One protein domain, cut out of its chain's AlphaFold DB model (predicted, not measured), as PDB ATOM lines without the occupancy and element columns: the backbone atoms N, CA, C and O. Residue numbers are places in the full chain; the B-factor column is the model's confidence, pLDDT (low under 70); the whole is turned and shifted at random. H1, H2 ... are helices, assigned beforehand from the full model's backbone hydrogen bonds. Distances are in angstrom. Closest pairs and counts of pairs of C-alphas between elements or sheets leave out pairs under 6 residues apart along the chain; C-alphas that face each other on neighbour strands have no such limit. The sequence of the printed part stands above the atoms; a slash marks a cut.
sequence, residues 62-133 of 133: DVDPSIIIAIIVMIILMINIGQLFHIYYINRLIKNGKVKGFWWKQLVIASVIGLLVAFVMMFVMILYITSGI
ATOM      1  N   ASP A  62      98.977  92.958  98.473       66.62
ATOM      2  CA  ASP A  62      99.369  93.718  99.671       66.62
ATOM      3  C   ASP A  62      99.721  95.147  99.234       66.62
ATOM      4  O   ASP A  62     100.876  95.561  99.181       66.62
ATOM      5  N   VAL A  63      98.708  95.844  98.718       70.81
ATOM      6  CA  VAL A  63      98.823  97.207  98.196       70.81
ATOM      7  C   VAL A  63      97.900  98.075  99.028       70.81
ATOM      8  O   VAL A  63      96.739  97.707  99.226       70.81
ATOM      9  N   ASP A  64      98.402  99.223  99.485       80.25
ATOM     10  CA  ASP A  64      97.629 100.180 100.274       80.25
ATOM     11  C   ASP A  64      96.267 100.458  99.596       80.25
ATOM     12  O   ASP A  64      96.226 100.838  98.414       80.25
ATOM     13  N   PRO A  65      95.138 100.284 100.312       82.38
ATOM     14  CA  PRO A  65      93.806 100.606  99.808       82.38
ATOM     15  C   PRO A  65      93.707 101.999  99.173       82.38
ATOM     16  O   PRO A  65      92.970 102.182  98.199       82.38
ATOM     17  N   SER A  66      94.476 102.970  99.668       82.06
ATOM     18  CA  SER A  66      94.554 104.331  99.130       82.06
ATOM     19  C   SER A  66      95.028 104.347  97.671       82.06
ATOM     20  O   SER A  66      94.477 105.081  96.847       82.06
ATOM     21  N   ILE A  67      95.995 103.493  97.314       81.12
ATOM     22  CA  ILE A  67      96.500 103.357  95.940       81.12
ATOM     23  C   ILE A  67      95.446 102.709  95.048       81.12
ATOM     24  O   ILE A  67      95.215 103.165  93.926       81.12
ATOM     25  N   ILE A  68      94.774 101.670  95.546       84.81
ATOM     26  CA  ILE A  68      93.707 100.988  94.805       84.81
ATOM     27  C   ILE A  68      92.584 101.980  94.475       84.81
ATOM     28  O   ILE A  68      92.146 102.058  93.326       84.81
ATOM     29  N   ILE A  69      92.163 102.791  95.450       87.88
ATOM     30  CA  ILE A  69      91.152 103.839  95.253       87.88
ATOM     31  C   ILE A  69      91.630 104.873  94.229       87.88
ATOM     32  O   ILE A  69      90.873 105.214  93.318       87.88
ATOM     33  N   ALA A  70      92.879 105.337  94.323       84.88
ATOM     34  CA  ALA A  70      93.436 106.292  93.366       84.88
ATOM     35  C   ALA A  70      93.419 105.747  91.925       84.88
ATOM     36  O   ALA A  70      93.007 106.456  91.001       84.88
ATOM     37  N   ILE A  71      93.789 104.474  91.734       85.44
ATOM     38  CA  ILE A  71      93.739 103.799  90.429       85.44
ATOM     39  C   ILE A  71      92.295 103.712  89.920       85.44
ATOM     40  O   ILE A  71      92.035 104.055  88.766       85.44
ATOM     41  N   ILE A  72      91.344 103.301  90.764       90.62
ATOM     42  CA  ILE A  72      89.925 103.202  90.383       90.62
ATOM     43  C   ILE A  72      89.385 104.568  89.947       90.62
ATOM     44  O   ILE A  72      88.774 104.675  88.881       90.62
ATOM     45  N   VAL A  73      89.639 105.623  90.727       91.06
ATOM     46  CA  VAL A  73      89.212 106.993  90.396       91.06
ATOM     47  C   VAL A  73      89.820 107.442  89.068       91.06
ATOM     48  O   VAL A  73      89.105 107.974  88.217       91.06
ATOM     49  N   MET A  74      91.110 107.182  88.846       86.94
ATOM     50  CA  MET A  74      91.777 107.521  87.590       86.94
ATOM     51  C   MET A  74      91.162 106.775  86.397       86.94
ATOM     52  O   MET A  74      90.884 107.398  85.372       86.94
ATOM     53  N   ILE A  75      90.882 105.475  86.531       89.62
ATOM     54  CA  ILE A  75      90.223 104.680  85.482       89.62
ATOM     55  C   ILE A  75      88.839 105.254  85.160       89.62
ATOM     56  O   ILE A  75      88.514 105.444  83.987       89.62
ATOM     57  N   ILE A  76      88.039 105.580  86.180       92.88
ATOM     58  CA  ILE A  76      86.712 106.181  85.991       92.88
ATOM     59  C   ILE A  76      86.833 107.515  85.247       92.88
ATOM     60  O   ILE A  76      86.101 107.741  84.279       92.88
ATOM     61  N   LEU A  77      87.770 108.380  85.642       90.62
ATOM     62  CA  LEU A  77      88.016 109.652  84.957       90.62
ATOM     63  C   LEU A  77      88.405 109.439  83.491       90.62
ATOM     64  O   LEU A  77      87.838 110.086  82.611       90.62
ATOM     65  N   MET A  78      89.314 108.502  83.206       87.50
ATOM     66  CA  MET A  78      89.735 108.189  81.835       87.50
ATOM     67  C   MET A  78      88.576 107.679  80.974       87.50
ATOM     68  O   MET A  78      88.449 108.103  79.823       87.50
ATOM     69  N   ILE A  79      87.715 106.814  81.520       90.06
ATOM     70  CA  ILE A  79      86.523 106.320  80.817       90.06
ATOM     71  C   ILE A  79      85.592 107.488  80.478       90.06
ATOM     72  O   ILE A  79      85.202 107.635  79.320       90.06
ATOM     73  N   ASN A  80      85.289 108.350  81.451       91.69
ATOM     74  CA  ASN A  80      84.388 109.486  81.251       91.69
ATOM     75  C   ASN A  80      84.939 110.481  80.222       91.69
ATOM     76  O   ASN A  80      84.233 110.884  79.297       91.69
ATOM     77  N   ILE A  81      86.220 110.839  80.335       89.06
ATOM     78  CA  ILE A  81      86.900 111.712  79.371       89.06
ATOM     79  C   ILE A  81      86.863 111.080  77.973       89.06
ATOM     80  O   ILE A  81      86.513 111.750  77.000       89.06
ATOM     81  N   GLY A  82      87.158 109.782  77.864       87.12
ATOM     82  CA  GLY A  82      87.101 109.044  76.601       87.12
ATOM     83  C   GLY A  82      85.708 109.052  75.965       87.12
ATOM     84  O   GLY A  82      85.585 109.295  74.763       87.12
ATOM     85  N   GLN A  83      84.654 108.857  76.762       87.12
ATOM     86  CA  GLN A  83      83.264 108.919  76.297       87.12
ATOM     87  C   GLN A  83      82.884 110.322  75.810       87.12
ATOM     88  O   GLN A  83      82.286 110.457  74.740       87.12
ATOM     89  N   LEU A  84      83.279 111.371  76.541       87.88
ATOM     90  CA  LEU A  84      83.052 112.760  76.132       87.88
ATOM     91  C   LEU A  84      83.746 113.081  74.806       87.88
ATOM     92  O   LEU A  84      83.124 113.655  73.907       87.88
ATOM     93  N   PHE A  85      85.008 112.674  74.649       84.94
ATOM     94  CA  PHE A  85      85.729 112.844  73.390       84.94
ATOM     95  C   PHE A  85      85.058 112.082  72.246       84.94
ATOM     96  O   PHE A  85      84.882 112.649  71.167       84.94
ATOM     97  N   HIS A  86      84.645 110.835  72.470       84.50
ATOM     98  CA  HIS A  86      83.959 110.020  71.464       84.50
ATOM     99  C   HIS A  86      82.686 110.709  70.953       84.50
ATOM    100  O   HIS A  86      82.549 110.913  69.746       84.50
ATOM    101  N   ILE A  87      81.821 111.188  71.855       84.31
ATOM    102  CA  ILE A  87      80.590 111.912  71.492       84.31
ATOM    103  C   ILE A  87      80.911 113.222  70.760       84.31
ATOM    104  O   ILE A  87      80.353 113.495  69.692       84.31
ATOM    105  N   TYR A  88      81.828 114.031  71.303       84.19
ATOM    106  CA  TYR A  88      82.223 115.309  70.703       84.19
ATOM    107  C   TYR A  88      82.706 115.128  69.263       84.19
ATOM    108  O   TYR A  88      82.299 115.859  68.351       84.19
ATOM    109  N   TYR A  89      83.568 114.139  69.042       77.81
ATOM    110  CA  TYR A  89      84.129 113.910  67.728       77.81
ATOM    111  C   TYR A  89      83.121 113.310  66.752       77.81
ATOM    112  O   TYR A  89      83.107 113.754  65.606       77.81
ATOM    113  N   ILE A  90      82.253 112.386  67.177       79.12
ATOM    114  CA  ILE A  90      81.151 111.894  66.334       79.12
ATOM    115  C   ILE A  90      80.332 113.065  65.803       79.12
ATOM    116  O   ILE A  90      80.190 113.225  64.589       79.12
ATOM    117  N   ASN A  91      79.892 113.949  66.698       78.81
ATOM    118  CA  ASN A  91      79.086 115.111  66.335       78.81
ATOM    119  C   ASN A  91      79.828 116.048  65.367       78.81
ATOM    120  O   ASN A  91      79.250 116.570  64.409       78.81
ATOM    121  N   ARG A  92      81.138 116.229  65.561       77.56
ATOM    122  CA  ARG A  92      81.977 117.048  64.676       77.56
ATOM    123  C   ARG A  92      82.185 116.421  63.292       77.56
ATOM    124  O   ARG A  92      82.287 117.157  62.310       77.56
ATOM    125  N   LEU A  93      82.280 115.097  63.194       71.31
ATOM    126  CA  LEU A  93      82.474 114.392  61.921       71.31
ATOM    127  C   LEU A  93      81.228 114.463  61.044       71.31
ATOM    128  O   LEU A  93      81.364 114.671  59.840       71.31
ATOM    129  N   ILE A  94      80.047 114.388  61.663       68.06
ATOM    130  CA  ILE A  94      78.752 114.595  61.000       68.06
ATOM    131  C   ILE A  94      78.700 115.994  60.384       68.06
ATOM    132  O   ILE A  94      78.427 116.138  59.196       68.06
ATOM    133  N   LYS A  95      79.046 117.027  61.164       71.06
ATOM    134  CA  LYS A  95      79.007 118.424  60.704       71.06
ATOM    135  C   LYS A  95      79.976 118.713  59.550       71.06
ATOM    136  O   LYS A  95      79.694 119.562  58.715       71.06
ATOM    137  N   ASN A  96      81.115 118.022  59.510       74.06
ATOM    138  CA  ASN A  96      82.189 118.294  58.550       74.06
ATOM    139  C   ASN A  96      82.238 117.312  57.366       74.06
ATOM    140  O   ASN A  96      83.115 117.455  56.514       74.06
ATOM    141  N   GLY A  97      81.369 116.292  57.327       69.12
ATOM    142  CA  GLY A  97      81.293 115.304  56.241       69.12
ATOM    143  C   GLY A  97      82.548 114.435  56.040       69.12
ATOM    144  O   GLY A  97      82.685 113.780  55.009       69.12
ATOM    145  N   LYS A  98      83.497 114.423  56.988       63.94
ATOM    146  CA  LYS A  98      84.806 113.753  56.854       63.94
ATOM    147  C   LYS A  98      84.969 112.623  57.865       63.94
ATOM    148  O   LYS A  98      85.683 112.779  58.846       63.94
ATOM    149  N   VAL A  99      84.343 111.477  57.613       67.69
ATOM    150  CA  VAL A  99      84.409 110.306  58.514       67.69
ATOM    151  C   VAL A  99      85.638 109.416  58.237       67.69
ATOM    152  O   VAL A  99      86.162 108.752  59.131       67.69
ATOM    153  N   LYS A 100      86.155 109.422  57.002       70.81
ATOM    154  CA  LYS A 100      87.185 108.474  56.544       70.81
ATOM    155  C   LYS A 100      88.541 108.688  57.233       70.81
ATOM    156  O   LYS A 100      89.087 109.789  57.217       70.81
ATOM    157  N   GLY A 101      89.109 107.615  57.794       72.44
ATOM    158  CA  GLY A 101      90.442 107.618  58.417       72.44
ATOM    159  C   GLY A 101      90.526 108.336  59.768       72.44
ATOM    160  O   GLY A 101      91.609 108.453  60.339       72.44
ATOM    161  N   PHE A 102      89.397 108.807  60.297       75.12
ATOM    162  CA  PHE A 102      89.327 109.456  61.600       75.12
ATOM    163  C   PHE A 102      89.716 108.507  62.740       75.12
ATOM    164  O   PHE A 102      90.478 108.885  63.631       75.12
ATOM    165  N   TRP A 103      89.231 107.265  62.686       76.12
ATOM    166  CA  TRP A 103      89.420 106.297  63.760       76.12
ATOM    167  C   TRP A 103      90.906 105.985  64.009       76.12
ATOM    168  O   TRP A 103      91.345 105.951  65.155       76.12
ATOM    169  N   TRP A 104      91.717 105.888  62.950       77.38
ATOM    170  CA  TRP A 104      93.169 105.707  63.068       77.38
ATOM    171  C   TRP A 104      93.866 106.880  63.758       77.38
ATOM    172  O   TRP A 104      94.751 106.668  64.583       77.38
ATOM    173  N   LYS A 105      93.453 108.119  63.463       81.94
ATOM    174  CA  LYS A 105      94.009 109.302  64.137       81.94
ATOM    175  C   LYS A 105      93.688 109.283  65.625       81.94
ATOM    176  O   LYS A 105      94.565 109.566  66.433       81.94
ATOM    177  N   GLN A 106      92.460 108.909  65.982       80.25
ATOM    178  CA  GLN A 106      92.078 108.796  67.386       80.25
ATOM    179  C   GLN A 106      92.789 107.663  68.105       80.25
ATOM    180  O   GLN A 106      93.172 107.844  69.254       80.25
ATOM    181  N   LEU A 107      93.017 106.531  67.438       84.12
ATOM    182  CA  LEU A 107      93.803 105.447  68.015       84.12
ATOM    183  C   LEU A 107      95.209 105.932  68.383       84.12
ATOM    184  O   LEU A 107      95.645 105.713  69.506       84.12
ATOM    185  N   VAL A 108      95.886 106.649  67.479       87.50
ATOM    186  CA  VAL A 108      97.228 107.195  67.740       87.50
ATOM    187  C   VAL A 108      97.207 108.192  68.899       87.50
ATOM    188  O   VAL A 108      98.031 108.086  69.804       87.50
ATOM    189  N   ILE A 109      96.253 109.128  68.910       86.69
ATOM    190  CA  ILE A 109      96.113 110.108  70.000       86.69
ATOM    191  C   ILE A 109      95.875 109.391  71.336       86.69
ATOM    192  O   ILE A 109      96.553 109.684  72.320       86.69
ATOM    193  N   ALA A 110      94.964 108.418  71.365       84.31
ATOM    194  CA  ALA A 110      94.666 107.632  72.556       84.31
ATOM    195  C   ALA A 110      95.882 106.826  73.036       84.31
ATOM    196  O   ALA A 110      96.141 106.782  74.236       84.31
ATOM    197  N   SER A 111      96.663 106.238  72.124       86.31
ATOM    198  CA  SER A 111      97.896 105.524  72.468       86.31
ATOM    199  C   SER A 111      98.954 106.446  73.071       86.31
ATOM    200  O   SER A 111      99.573 106.073  74.063       86.31
ATOM    201  N   VAL A 112      99.140 107.654  72.527       91.31
ATOM    202  CA  VAL A 112     100.091 108.636  73.078       91.31
ATOM    203  C   VAL A 112      99.664 109.084  74.476       91.31
ATOM    204  O   VAL A 112     100.481 109.078  75.395       91.31
ATOM    205  N   ILE A 113      98.382 109.416  74.665       88.31
ATOM    206  CA  ILE A 113      97.847 109.796  75.981       88.31
ATOM    207  C   ILE A 113      97.995 108.637  76.973       88.31
ATOM    208  O   ILE A 113      98.465 108.842  78.088       88.31
ATOM    209  N   GLY A 114      97.649 107.414  76.564       87.06
ATOM    210  CA  GLY A 114      97.779 106.224  77.404       87.06
ATOM    211  C   GLY A 114      99.223 105.957  77.828       87.06
ATOM    212  O   GLY A 114      99.467 105.647  78.991       87.06
ATOM    213  N   LEU A 115     100.185 106.144  76.921       91.50
ATOM    214  CA  LEU A 115     101.611 106.009  77.218       91.50
ATOM    215  C   LEU A 115     102.068 107.047  78.254       91.50
ATOM    216  O   LEU A 115     102.739 106.690  79.219       91.50
ATOM    217  N   LEU A 116     101.665 108.312  78.095       91.69
ATOM    218  CA  LEU A 116     101.974 109.373  79.061       91.69
ATOM    219  C   LEU A 116     101.401 109.061  80.447       91.69
ATOM    220  O   LEU A 116     102.109 109.176  81.444       91.69
ATOM    221  N   VAL A 117     100.145 108.612  80.514       87.25
ATOM    222  CA  VAL A 117      99.508 108.218  81.779       87.25
ATOM    223  C   VAL A 117     100.228 107.021  82.411       87.25
ATOM    224  O   VAL A 117     100.470 107.026  83.616       87.25
ATOM    225  N   ALA A 118     100.644 106.030  81.617       87.12
ATOM    226  CA  ALA A 118     101.421 104.893  82.109       87.12
ATOM    227  C   ALA A 118     102.778 105.320  82.695       87.12
ATOM    228  O   ALA A 118     103.160 104.828  83.756       87.12
ATOM    229  N   PHE A 119     103.476 106.266  82.057       91.56
ATOM    230  CA  PHE A 119     104.717 106.832  82.595       91.56
ATOM    231  C   PHE A 119     104.498 107.552  83.926       91.56
ATOM    232  O   PHE A 119     105.270 107.345  84.863       91.56
ATOM    233  N   VAL A 120     103.435 108.353  84.037       88.88
ATOM    234  CA  VAL A 120     103.084 109.029  85.294       88.88
ATOM    235  C   VAL A 120     102.786 108.008  86.392       88.88
ATOM    236  O   VAL A 120     103.323 108.130  87.490       88.88
ATOM    237  N   MET A 121     101.996 106.970  86.101       84.06
ATOM    238  CA  MET A 121     101.701 105.912  87.075       84.06
ATOM    239  C   MET A 121     102.961 105.159  87.510       84.06
ATOM    240  O   MET A 121     103.145 104.920  88.702       84.06
ATOM    241  N   MET A 122     103.850 104.829  86.571       87.31
ATOM    242  CA  MET A 122     105.124 104.178  86.883       87.31
ATOM    243  C   MET A 122     105.991 105.054  87.793       87.31
ATOM    244  O   MET A 122     106.541 104.560  88.773       87.31
ATOM    245  N   PHE A 123     106.075 106.355  87.509       88.44
ATOM    246  CA  PHE A 123     106.824 107.299  88.333       88.44
ATOM    247  C   PHE A 123     106.252 107.408  89.753       88.44
ATOM    248  O   PHE A 123     107.002 107.304  90.721       88.44
ATOM    249  N   VAL A 124     104.927 107.537  89.888       85.00
ATOM    250  CA  VAL A 124     104.245 107.557  91.195       85.00
ATOM    251  C   VAL A 124     104.508 106.267  91.973       85.00
ATOM    252  O   VAL A 124     104.787 106.323  93.167       85.00
ATOM    253  N   MET A 125     104.480 105.112  91.302       83.31
ATOM    254  CA  MET A 125     104.730 103.818  91.937       83.31
ATOM    255  C   MET A 125     106.175 103.685  92.436       83.31
ATOM    256  O   MET A 125     106.392 103.205  93.545       83.31
ATOM    257  N   ILE A 126     107.158 104.140  91.651       87.69
ATOM    258  CA  ILE A 126     108.564 104.167  92.077       87.69
ATOM    259  C   ILE A 126     108.721 105.066  93.304       87.69
ATOM    260  O   ILE A 126     109.309 104.632  94.292       87.69
ATOM    261  N   LEU A 127     108.164 106.283  93.267       86.31
ATOM    262  CA  LEU A 127     108.219 107.204  94.402       86.31
ATOM    263  C   LEU A 127     107.602 106.590  95.659       86.31
ATOM    264  O   LEU A 127     108.240 106.633  96.708       86.31
ATOM    265  N   TYR A 128     106.425 105.973  95.535       81.75
ATOM    266  CA  TYR A 128     105.754 105.282  96.634       81.75
ATOM    267  C   TYR A 128     106.666 104.222  97.267       81.75
ATOM    268  O   TYR A 128     107.007 104.342  98.441       81.75
ATOM    269  N   ILE A 129     107.196 103.289  96.465       82.88
ATOM    270  CA  ILE A 129     108.102 102.231  96.945       82.88
ATOM    271  C   ILE A 129     109.356 102.820  97.614       82.88
ATOM    272  O   ILE A 129     109.782 102.344  98.664       82.88
ATOM    273  N   THR A 130     109.963 103.858  97.028       84.62
ATOM    274  CA  THR A 130     111.186 104.474  97.582       84.62
ATOM    275  C   THR A 130     110.941 105.310  98.833       84.62
ATOM    276  O   THR A 130     111.858 105.477  99.633       84.62
ATOM    277  N   SER A 131     109.726 105.832  99.013       80.31
ATOM    278  CA  SER A 131     109.361 106.627 100.187       80.31
ATOM    279  C   SER A 131     109.221 105.792 101.463       80.31
ATOM    280  O   SER A 131     109.196 106.365 102.550       80.31
ATOM    281  N   GLY A 132     109.193 104.456 101.346       64.50
ATOM    282  CA  GLY A 132     109.083 103.540 102.486       64.50
ATOM    283  C   GLY A 132     107.754 103.647 103.241       64.50
ATOM    284  O   GLY A 132     107.694 103.235 104.398       64.50
ATOM    285  N   ILE A 133     106.737 104.234 102.599       53.44
ATOM    286  CA  ILE A 133     105.333 104.266 103.031       53.44
ATOM    287  C   ILE A 133     104.616 103.060 102.426       53.44
ATOM    288  O   ILE A 133     104.937 102.723 101.265       53.44
TER     289      ILE A 133
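Overview. This is residues 62 to 133 of the 133 residues of an uncharacterized protein of Cytobacillus horneckiae (UniProt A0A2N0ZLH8). Two long helices lie side by side with a narrow gap between them: the chain runs out along H1, turns at one end and folds back along H2. Together they make a slim rod spanning 55 by 18 by 14 A, with a turn at one end and both printed ends at the other. The 72 printed residues hold two named helices, H1 then H2, and no named strand; the class is all helix. The whole is only just extended, close to loose, with a radius of gyration of the C-alphas of 16.9 A.

Along the chain. H1, residues 65 to 96, begins at C-alpha 65 (93.806, 100.606, 99.808) and is 46.4 A long from first to last C-alpha. H2, residues 102 to 131, is 43.6 A long and ends at C-alpha 131 (109.361, 106.627, 100.187).

Arrangement. H1 and H2 are near each other, with 13 pairs of C-alphas within 10 A and the closest 8.5 A apart. In both helices every O i to N i+4 pair is within hydrogen-bond range.

Size, cuts and confidence. The C-alphas of Gly 97 and Gly 132, the two farthest apart, are 55.2 A apart. The printed part has no cut, and the link from H1 to H2 is tight. pLDDT is under 70 at residues 62, 94, 97 to 99 and 132 to 133.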